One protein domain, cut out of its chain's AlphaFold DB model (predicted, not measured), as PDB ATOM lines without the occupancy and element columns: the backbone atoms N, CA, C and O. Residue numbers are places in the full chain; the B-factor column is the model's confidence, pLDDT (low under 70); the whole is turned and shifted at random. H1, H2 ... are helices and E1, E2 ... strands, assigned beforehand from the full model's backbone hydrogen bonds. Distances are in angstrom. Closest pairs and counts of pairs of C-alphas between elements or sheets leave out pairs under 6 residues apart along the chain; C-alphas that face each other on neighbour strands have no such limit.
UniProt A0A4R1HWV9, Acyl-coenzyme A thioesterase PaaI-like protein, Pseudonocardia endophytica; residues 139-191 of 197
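What this domain is: This is residues 139 to 191 of the 197 residues of the protein "Acyl-coenzyme A thioesterase PaaI-like protein" of Pseudonocardia endophytica (UniProt A0A4R1HWV9). A small twisted sheet of four antiparallel strands, E1 to E4, has one longer helix, H1, which grazes it with its first residues, 147 to 152, and continues past them. A four-residue helix, H2, leads directly into E2, and the turns after H1 and after E2 lie at the two far ends of the model. The printed part has 53 residues with two named helices and four named strands, in the order E1, H1, H2, E2, E3, E4, and its class is mixed, helices and strands. The sheet order is E1, E2, E3, E4. The whole is compact, with a radius of gyration of the C-alphas of 10.2 A, yet elongated in outline, spanning 34 by 21 by 20 A.

Where its parts are: In the sheet, E3 is the longest strand, residues 178 to 184, 18.3 A from first to last C-alpha. E2 is residues 170 to 175, 16.9 A. E4 is residues 187 to 190, 10.0 A. E1 is residues 139 to 141, 7.0 A, beginning at C-alpha 139 at (8.552, -0.698, -5.323). H1 is residues 147 to 158, 16.6 A, with C-alpha 158 at (28.900, 6.576, 9.805). H2 is residues 166 to 169, 6.0 A. E4 ends at C-alpha 190, (13.489, 10.587, -1.409).

How they stand to each other: E2, E3 and E4 form a meander, each strand the antiparallel neighbour of the one before. E2 and E3 are a hairpin at 152 degrees, with N 171 and O 183 2.8 A apart, within hydrogen-bond range. E3 and E4 are a hairpin at 166 degrees, with N 182 and O 189 2.7 A apart, within that range. E1 is the antiparallel neighbour of E2 at 144 degrees, with N 172 and O 140 2.8 A apart, also within range. The edge strands E1 and E4 are apart. H1 is on the sheet but only grazes it, and the closest C-alphas of H1 and E3 are those of Leu 148 and Leu 182, 6.6 A apart. H2 is on the sheet and only grazes it too, with residues 166 to 169; the closest C-alphas of H2 and E1 are those of Ala 167 and Pro 141, 5.0 A apart. H1 and H2 are close but not clearly touching, their closest C-alphas, Tyr 149 and Pro 166, being 7.2 A apart. In H1 every O i to N i+4 pair is within hydrogen-bond range, while H2 is too short for such a pair.

The domain as a whole: The two C-alphas farthest apart are those of Gly 160 and Gly 176, at 34.1 A. The printed part has no cut and no long link. The link from H1 to H2, seven residues, is short, and the other links are tight. The mean pLDDT of the printed part is 71.0; 21 residues are under 70, among them 178 to 181 and 186 to 191, and E4 has a mean of 56.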
ATOM      1  N   GLU A 139       7.465  -0.497  -6.279       76.62
ATOM      2  CA  GLU A 139       8.552  -0.698  -5.323       76.62
ATOM      3  C   GLU A 139       9.287  -1.986  -5.686       76.62
ATOM      4  O   GLU A 139       8.663  -2.983  -6.067       76.62
ATOM      5  N   ARG A 140      10.617  -1.990  -5.579       79.19
ATOM      6  CA  ARG A 140      11.423  -3.203  -5.778       79.19
ATOM      7  C   ARG A 140      12.406  -3.360  -4.620       79.19
ATOM      8  O   ARG A 140      12.847  -2.345  -4.078       79.19
ATOM      9  N   PRO A 141      12.766  -4.596  -4.233       81.44
ATOM     10  CA  PRO A 141      13.864  -4.819  -3.300       81.44
ATOM     11  C   PRO A 141      15.110  -4.067  -3.765       81.44
ATOM     12  O   PRO A 141      15.445  -4.110  -4.952       81.44
ATOM     13  N   ALA A 142      15.766  -3.359  -2.849       75.81
ATOM     14  CA  ALA A 142      17.028  -2.722  -3.178       75.81
ATOM     15  C   ALA A 142      18.073  -3.803  -3.485       75.81
ATOM     16  O   ALA A 142      18.063  -4.890  -2.907       75.81
ATOM     17  N   THR A 143      18.998  -3.512  -4.391       81.19
ATOM     18  CA  THR A 143      20.186  -4.348  -4.584       81.19
ATOM     19  C   THR A 143      21.390  -3.650  -3.965       81.19
ATOM     20  O   THR A 143      21.412  -2.428  -3.831       81.19
ATOM     21  N   ALA A 144      22.421  -4.412  -3.597       77.25
ATOM     22  CA  ALA A 144      23.649  -3.840  -3.036       77.25
ATOM     23  C   ALA A 144      24.376  -2.886  -4.012       77.25
ATOM     24  O   ALA A 144      25.185  -2.051  -3.598       77.25
ATOM     25  N   ASP A 145      24.077  -3.001  -5.307       78.19
ATOM     26  CA  ASP A 145      24.667  -2.190  -6.367       78.19
ATOM     27  C   ASP A 145      23.892  -0.907  -6.670       78.19
ATOM     28  O   ASP A 145      24.431  -0.026  -7.342       78.19
ATOM     29  N   GLU A 146      22.675  -0.756  -6.138       75.75
ATOM     30  CA  GLU A 146      21.907   0.478  -6.274       75.75
ATOM     31  C   GLU A 146      22.646   1.639  -5.585       75.75
ATOM     32  O   GLU A 146      22.925   1.569  -4.380       75.75
ATOM     33  N   PRO A 147      22.943   2.744  -6.299       74.62
ATOM     34  CA  PRO A 147      23.644   3.895  -5.726       74.62
ATOM     35  C   PRO A 147      22.972   4.440  -4.458       74.62
ATOM     36  O   PRO A 147      23.651   4.875  -3.529       74.62
ATOM     37  N   LEU A 148      21.639   4.361  -4.400       68.19
ATOM     38  CA  LEU A 148      20.838   4.755  -3.243       68.19
ATOM     39  C   LEU A 148      21.096   3.880  -2.015       68.19
ATOM     40  O   LEU A 148      21.246   4.395  -0.909       68.19
ATOM     41  N   TYR A 149      21.170   2.563  -2.207       76.12
ATOM     42  CA  TYR A 149      21.461   1.639  -1.120       76.12
ATOM     43  C   TYR A 149      22.892   1.835  -0.608       76.12
ATOM     44  O   TYR A 149      23.120   1.827   0.599       76.12
ATOM     45  N   ARG A 150      23.856   2.092  -1.503       80.06
ATOM     46  CA  ARG A 150      25.245   2.380  -1.108       80.06
ATOM     47  C   ARG A 150      25.346   3.631  -0.237       80.06
ATOM     48  O   ARG A 150      25.966   3.568   0.822       80.06
ATOM     49  N   ALA A 151      24.683   4.719  -0.633       72.50
ATOM     50  CA  ALA A 151      24.646   5.958   0.146       72.50
ATOM     51  C   ALA A 151      23.998   5.757   1.529       72.50
ATOM     52  O   ALA A 151      24.531   6.221   2.536       72.50
ATOM     53  N   LEU A 152      22.890   5.007   1.596       69.62
ATOM     54  CA  LEU A 152      22.258   4.634   2.863       69.62
ATOM     55  C   LEU A 152      23.203   3.797   3.738       69.62
ATOM     56  O   LEU A 152      23.360   4.075   4.923       69.62
ATOM     57  N   ALA A 153      23.848   2.781   3.166       77.50
ATOM     58  CA  ALA A 153      24.746   1.899   3.899       77.50
ATOM     59  C   ALA A 153      26.000   2.629   4.403       77.50
ATOM     60  O   ALA A 153      26.569   2.252   5.425       77.50
ATOM     61  N   GLU A 154      26.470   3.651   3.688       78.56
ATOM     62  CA  GLU A 154      27.527   4.555   4.151       78.56
ATOM     63  C   GLU A 154      27.057   5.440   5.311       78.56
ATOM     64  O   GLU A 154      27.770   5.544   6.309       78.56
ATOM     65  N   ALA A 155      25.854   6.018   5.224       67.38
ATOM     66  CA  ALA A 155      25.271   6.820   6.300       67.38
ATOM     67  C   ALA A 155      25.043   5.994   7.577       67.38
ATOM     68  O   ALA A 155      25.519   6.382   8.638       67.38
ATOM     69  N   ALA A 156      24.431   4.810   7.466       68.06
ATOM     70  CA  ALA A 156      24.221   3.904   8.597       68.06
ATOM     71  C   ALA A 156      25.547   3.548   9.288       68.06
ATOM     72  O   ALA A 156      25.661   3.653  10.507       68.06
ATOM     73  N   ARG A 157      26.586   3.221   8.502       80.75
ATOM     74  CA  ARG A 157      27.929   2.933   9.026       80.75
ATOM     75  C   ARG A 157      28.554   4.131   9.735       80.75
ATOM     76  O   ARG A 157      29.162   3.949  10.786       80.75
ATOM     77  N   ARG A 158      28.418   5.337   9.175       71.69
ATOM     78  CA  ARG A 158      28.900   6.576   9.805       71.69
ATOM     79  C   ARG A 158      28.229   6.813  11.157       71.69
ATOM     80  O   ARG A 158      28.896   7.246  12.090       71.69
ATOM     81  N   ASP A 159      26.951   6.476  11.256       67.44
ATOM     82  CA  ASP A 159      26.133   6.713  12.443       67.44
ATOM     83  C   ASP A 159      26.182   5.520  13.433       67.44
ATOM     84  O   ASP A 159      25.488   5.511  14.445       67.44
ATOM     85  N   GLY A 160      27.035   4.514  13.178       74.62
ATOM     86  CA  GLY A 160      27.262   3.368  14.069       74.62
ATOM     87  C   GLY A 160      26.194   2.271  14.000       74.62
ATOM     88  O   GLY A 160      26.187   1.367  14.836       74.62
ATOM     89  N   HIS A 161      25.311   2.323  13.005       68.94
ATOM     90  CA  HIS A 161      24.249   1.348  12.791       68.94
ATOM     91  C   HIS A 161      24.626   0.326  11.703       68.94
ATOM     92  O   HIS A 161      25.285   0.671  10.715       68.94
ATOM     93  N   PRO A 162      24.213  -0.950  11.843       75.38
ATOM     94  CA  PRO A 162      24.361  -1.912  10.761       75.38
ATOM     95  C   PRO A 162      23.503  -1.476   9.561       75.38
ATOM     96  O   PRO A 162      22.360  -1.052   9.755       75.38
ATOM     97  N   PRO A 163      24.021  -1.555   8.321       75.69
ATOM     98  CA  PRO A 163      23.207  -1.278   7.147       75.69
ATOM     99  C   PRO A 163      22.085  -2.328   7.028       75.69
ATOM    100  O   PRO A 163      22.336  -3.504   7.303       75.69
ATOM    101  N   PRO A 164      20.867  -1.932   6.621       73.06
ATOM    102  CA  PRO A 164      19.744  -2.857   6.448       73.06
ATOM    103  C   PRO A 164      20.023  -3.844   5.315       73.06
ATOM    104  O   PRO A 164      20.691  -3.473   4.356       73.06
ATOM    105  N   GLU A 165      19.504  -5.075   5.363       76.25
ATOM    106  CA  GLU A 165      19.733  -6.011   4.258       76.25
ATOM    107  C   GLU A 165      19.004  -5.555   2.977       76.25
ATOM    108  O   GLU A 165      17.800  -5.288   3.021       76.25
ATOM    109  N   PRO A 166      19.670  -5.516   1.802       67.50
ATOM    110  CA  PRO A 166      19.107  -4.894   0.602       67.50
ATOM    111  C   PRO A 166      17.801  -5.558   0.144       67.50
ATOM    112  O   PRO A 166      16.836  -4.880  -0.201       67.50
ATOM    113  N   ALA A 167      17.757  -6.892   0.180       62.91
ATOM    114  CA  ALA A 167      16.615  -7.663  -0.296       62.91
ATOM    115  C   ALA A 167      15.457  -7.709   0.714       62.91
ATOM    116  O   ALA A 167      14.292  -7.764   0.317       62.91
ATOM    117  N   ASN A 168      15.756  -7.652   2.012       65.06
ATOM    118  CA  ASN A 168      14.772  -7.897   3.063       65.06
ATOM    119  C   ASN A 168      14.213  -6.593   3.633       65.06
ATOM    120  O   ASN A 168      12.991  -6.453   3.717       65.06
ATOM    121  N   ASP A 169      15.078  -5.603   3.843       72.75
ATOM    122  CA  ASP A 169      14.777  -4.445   4.684       72.75
ATOM    123  C   ASP A 169      14.811  -3.115   3.931       72.75
ATOM    124  O   ASP A 169      14.390  -2.108   4.487       72.75
ATOM    125  N   ALA A 170      15.278  -3.096   2.675       77.25
ATOM    126  CA  ALA A 170      15.314  -1.900   1.840       77.25
ATOM    127  C   ALA A 170      14.491  -2.057   0.547       77.25
ATOM    128  O   ALA A 170      14.493  -3.098  -0.119       77.25
ATOM    129  N   ARG A 171      13.770  -1.004   0.162       80.62
ATOM    130  CA  ARG A 171      12.980  -0.920  -1.073       80.62
ATOM    131  C   ARG A 171      13.364   0.333  -1.835       80.62
ATOM    132  O   ARG A 171      13.380   1.414  -1.259       80.62
ATOM    133  N   VAL A 172      13.655   0.203  -3.124       76.06
ATOM    134  CA  VAL A 172      13.821   1.354  -4.016       76.06
ATOM    135  C   VAL A 172      12.450   1.735  -4.563       76.06
ATOM    136  O   VAL A 172      11.685   0.889  -5.029       76.06
ATOM    137  N   LEU A 173      12.152   3.024  -4.473       75.88
ATOM    138  CA  LEU A 173      10.943   3.652  -4.976       75.88
ATOM    139  C   LEU A 173      11.162   4.060  -6.435       75.88
ATOM    140  O   LEU A 173      12.170   4.711  -6.721       75.88
ATOM    141  N   TYR A 174      10.231   3.727  -7.335       69.12
ATOM    142  CA  TYR A 174      10.330   4.051  -8.765       69.12
ATOM    143  C   TYR A 174       9.171   4.925  -9.274       69.12
ATOM    144  O   TYR A 174       8.024   4.781  -8.849       69.12
ATOM    145  N   ASP A 175       9.499   5.801 -10.228       65.62
ATOM    146  CA  ASP A 175       8.587   6.564 -11.093       65.62
ATOM    147  C   ASP A 175       8.875   6.148 -12.549       65.62
ATOM    148  O   ASP A 175       9.909   6.507 -13.126       65.62
ATOM    149  N   GLY A 176       8.034   5.278 -13.110       72.38
ATOM    150  CA  GLY A 176       8.356   4.484 -14.297       72.38
ATOM    151  C   GLY A 176       9.537   3.540 -14.040       72.38
ATOM    152  O   GLY A 176       9.549   2.797 -13.061       72.38
ATOM    153  N   ASP A 177      10.555   3.603 -14.902       71.75
ATOM    154  CA  ASP A 177      11.822   2.868 -14.741       71.75
ATOM    155  C   ASP A 177      12.884   3.655 -13.949       71.75
ATOM    156  O   ASP A 177      14.011   3.191 -13.762       71.75
ATOM    157  N   ARG A 178      12.564   4.872 -13.484       65.12
ATOM    158  CA  ARG A 178      13.526   5.754 -12.814       65.12
ATOM    159  C   ARG A 178      13.457   5.592 -11.290       65.12
ATOM    160  O   ARG A 178      12.384   5.799 -10.725       65.12
ATOM    161  N   PRO A 179      14.578   5.331 -10.590       68.00
ATOM    162  CA  PRO A 179      14.597   5.321  -9.130       68.00
ATOM    163  C   PRO A 179      14.464   6.750  -8.577       68.00
ATOM    164  O   PRO A 179      15.183   7.665  -8.988       68.00
ATOM    165  N   VAL A 180      13.539   6.947  -7.637       68.94
ATOM    166  CA  VAL A 180      13.194   8.247  -7.027       68.94
ATOM    167  C   VAL A 180      13.383   8.284  -5.510       68.94
ATOM    168  O   VAL A 180      13.360   9.362  -4.916       68.94
ATOM    169  N   GLY A 181      13.635   7.145  -4.874       68.94
ATOM    170  CA  GLY A 181      13.894   7.091  -3.439       68.94
ATOM    171  C   GLY A 181      14.214   5.693  -2.941       68.94
ATOM    172  O   GLY A 181      14.246   4.739  -3.712       68.94
ATOM    173  N   LEU A 182      14.450   5.582  -1.641       74.75
ATOM    174  CA  LEU A 182      14.696   4.341  -0.932       74.75
ATOM    175  C   LEU A 182      14.005   4.383   0.437       74.75
ATOM    176  O   LEU A 182      14.049   5.394   1.132       74.75
ATOM    177  N   VAL A 183      13.364   3.287   0.821       73.94
ATOM    178  CA  VAL A 183      12.752   3.078   2.137       73.94
ATOM    179  C   VAL A 183      13.488   1.935   2.814       73.94
ATOM    180  O   VAL A 183      13.658   0.893   2.186       73.94
ATOM    181  N   ALA A 184      13.916   2.107   4.062       72.12
ATOM    182  CA  ALA A 184      14.428   1.015   4.878       72.12
ATOM    183  C   ALA A 184      13.995   1.160   6.343       72.12
ATOM    184  O   ALA A 184      14.407   2.098   7.026       72.12
ATOM    185  N   GLY A 185      13.145   0.246   6.822       70.38
ATOM    186  CA  GLY A 185      12.455   0.409   8.107       70.38
ATOM    187  C   GLY A 185      11.677   1.733   8.165       70.38
ATOM    188  O   GLY A 185      10.948   2.060   7.229       70.38
ATOM    189  N   ASP A 186      11.888   2.514   9.227       55.53
ATOM    190  CA  ASP A 186      11.288   3.850   9.400       55.53
ATOM    191  C   ASP A 186      11.999   4.951   8.589       55.53
ATOM    192  O   ASP A 186      11.509   6.077   8.469       55.53
ATOM    193  N   TYR A 187      13.165   4.652   8.005       53.47
ATOM    194  CA  TYR A 187      13.935   5.625   7.242       53.47
ATOM    195  C   TYR A 187      13.424   5.707   5.807       53.47
ATOM    196  O   TYR A 187      13.558   4.773   5.015       53.47
ATOM    197  N   ARG A 188      12.886   6.873   5.440       59.34
ATOM    198  CA  ARG A 188      12.488   7.190   4.066       59.34
ATOM    199  C   ARG A 188      13.413   8.244   3.473       59.34
ATOM    200  O   ARG A 188      13.454   9.384   3.925       59.34
ATOM    201  N   TRP A 189      14.119   7.861   2.419       57.31
ATOM    202  CA  TRP A 189      14.947   8.732   1.596       57.31
ATOM    203  C   TRP A 189      14.253   8.966   0.260       57.31
ATOM    204  O   TRP A 189      13.998   8.036  -0.496       57.31
ATOM    205  N   THR A 190      13.948  10.211  -0.070       53.94
ATOM    206  CA  THR A 190      13.489  10.587  -1.409       53.94
ATOM    207  C   THR A 190      14.534  11.493  -2.033       53.94
ATOM    208  O   THR A 190      15.139  12.315  -1.345       53.94
ATOM    209  N   TYR A 191      14.783  11.348  -3.337       44.22
ATOM    210  CA  TYR A 191      15.582  12.346  -4.036       44.22
ATOM    211  C   TYR A 191      14.851  13.687  -3.935       44.22
ATOM    212  O   TYR A 191      13.711  13.788  -4.402       44.22
TER     213      TYR A 191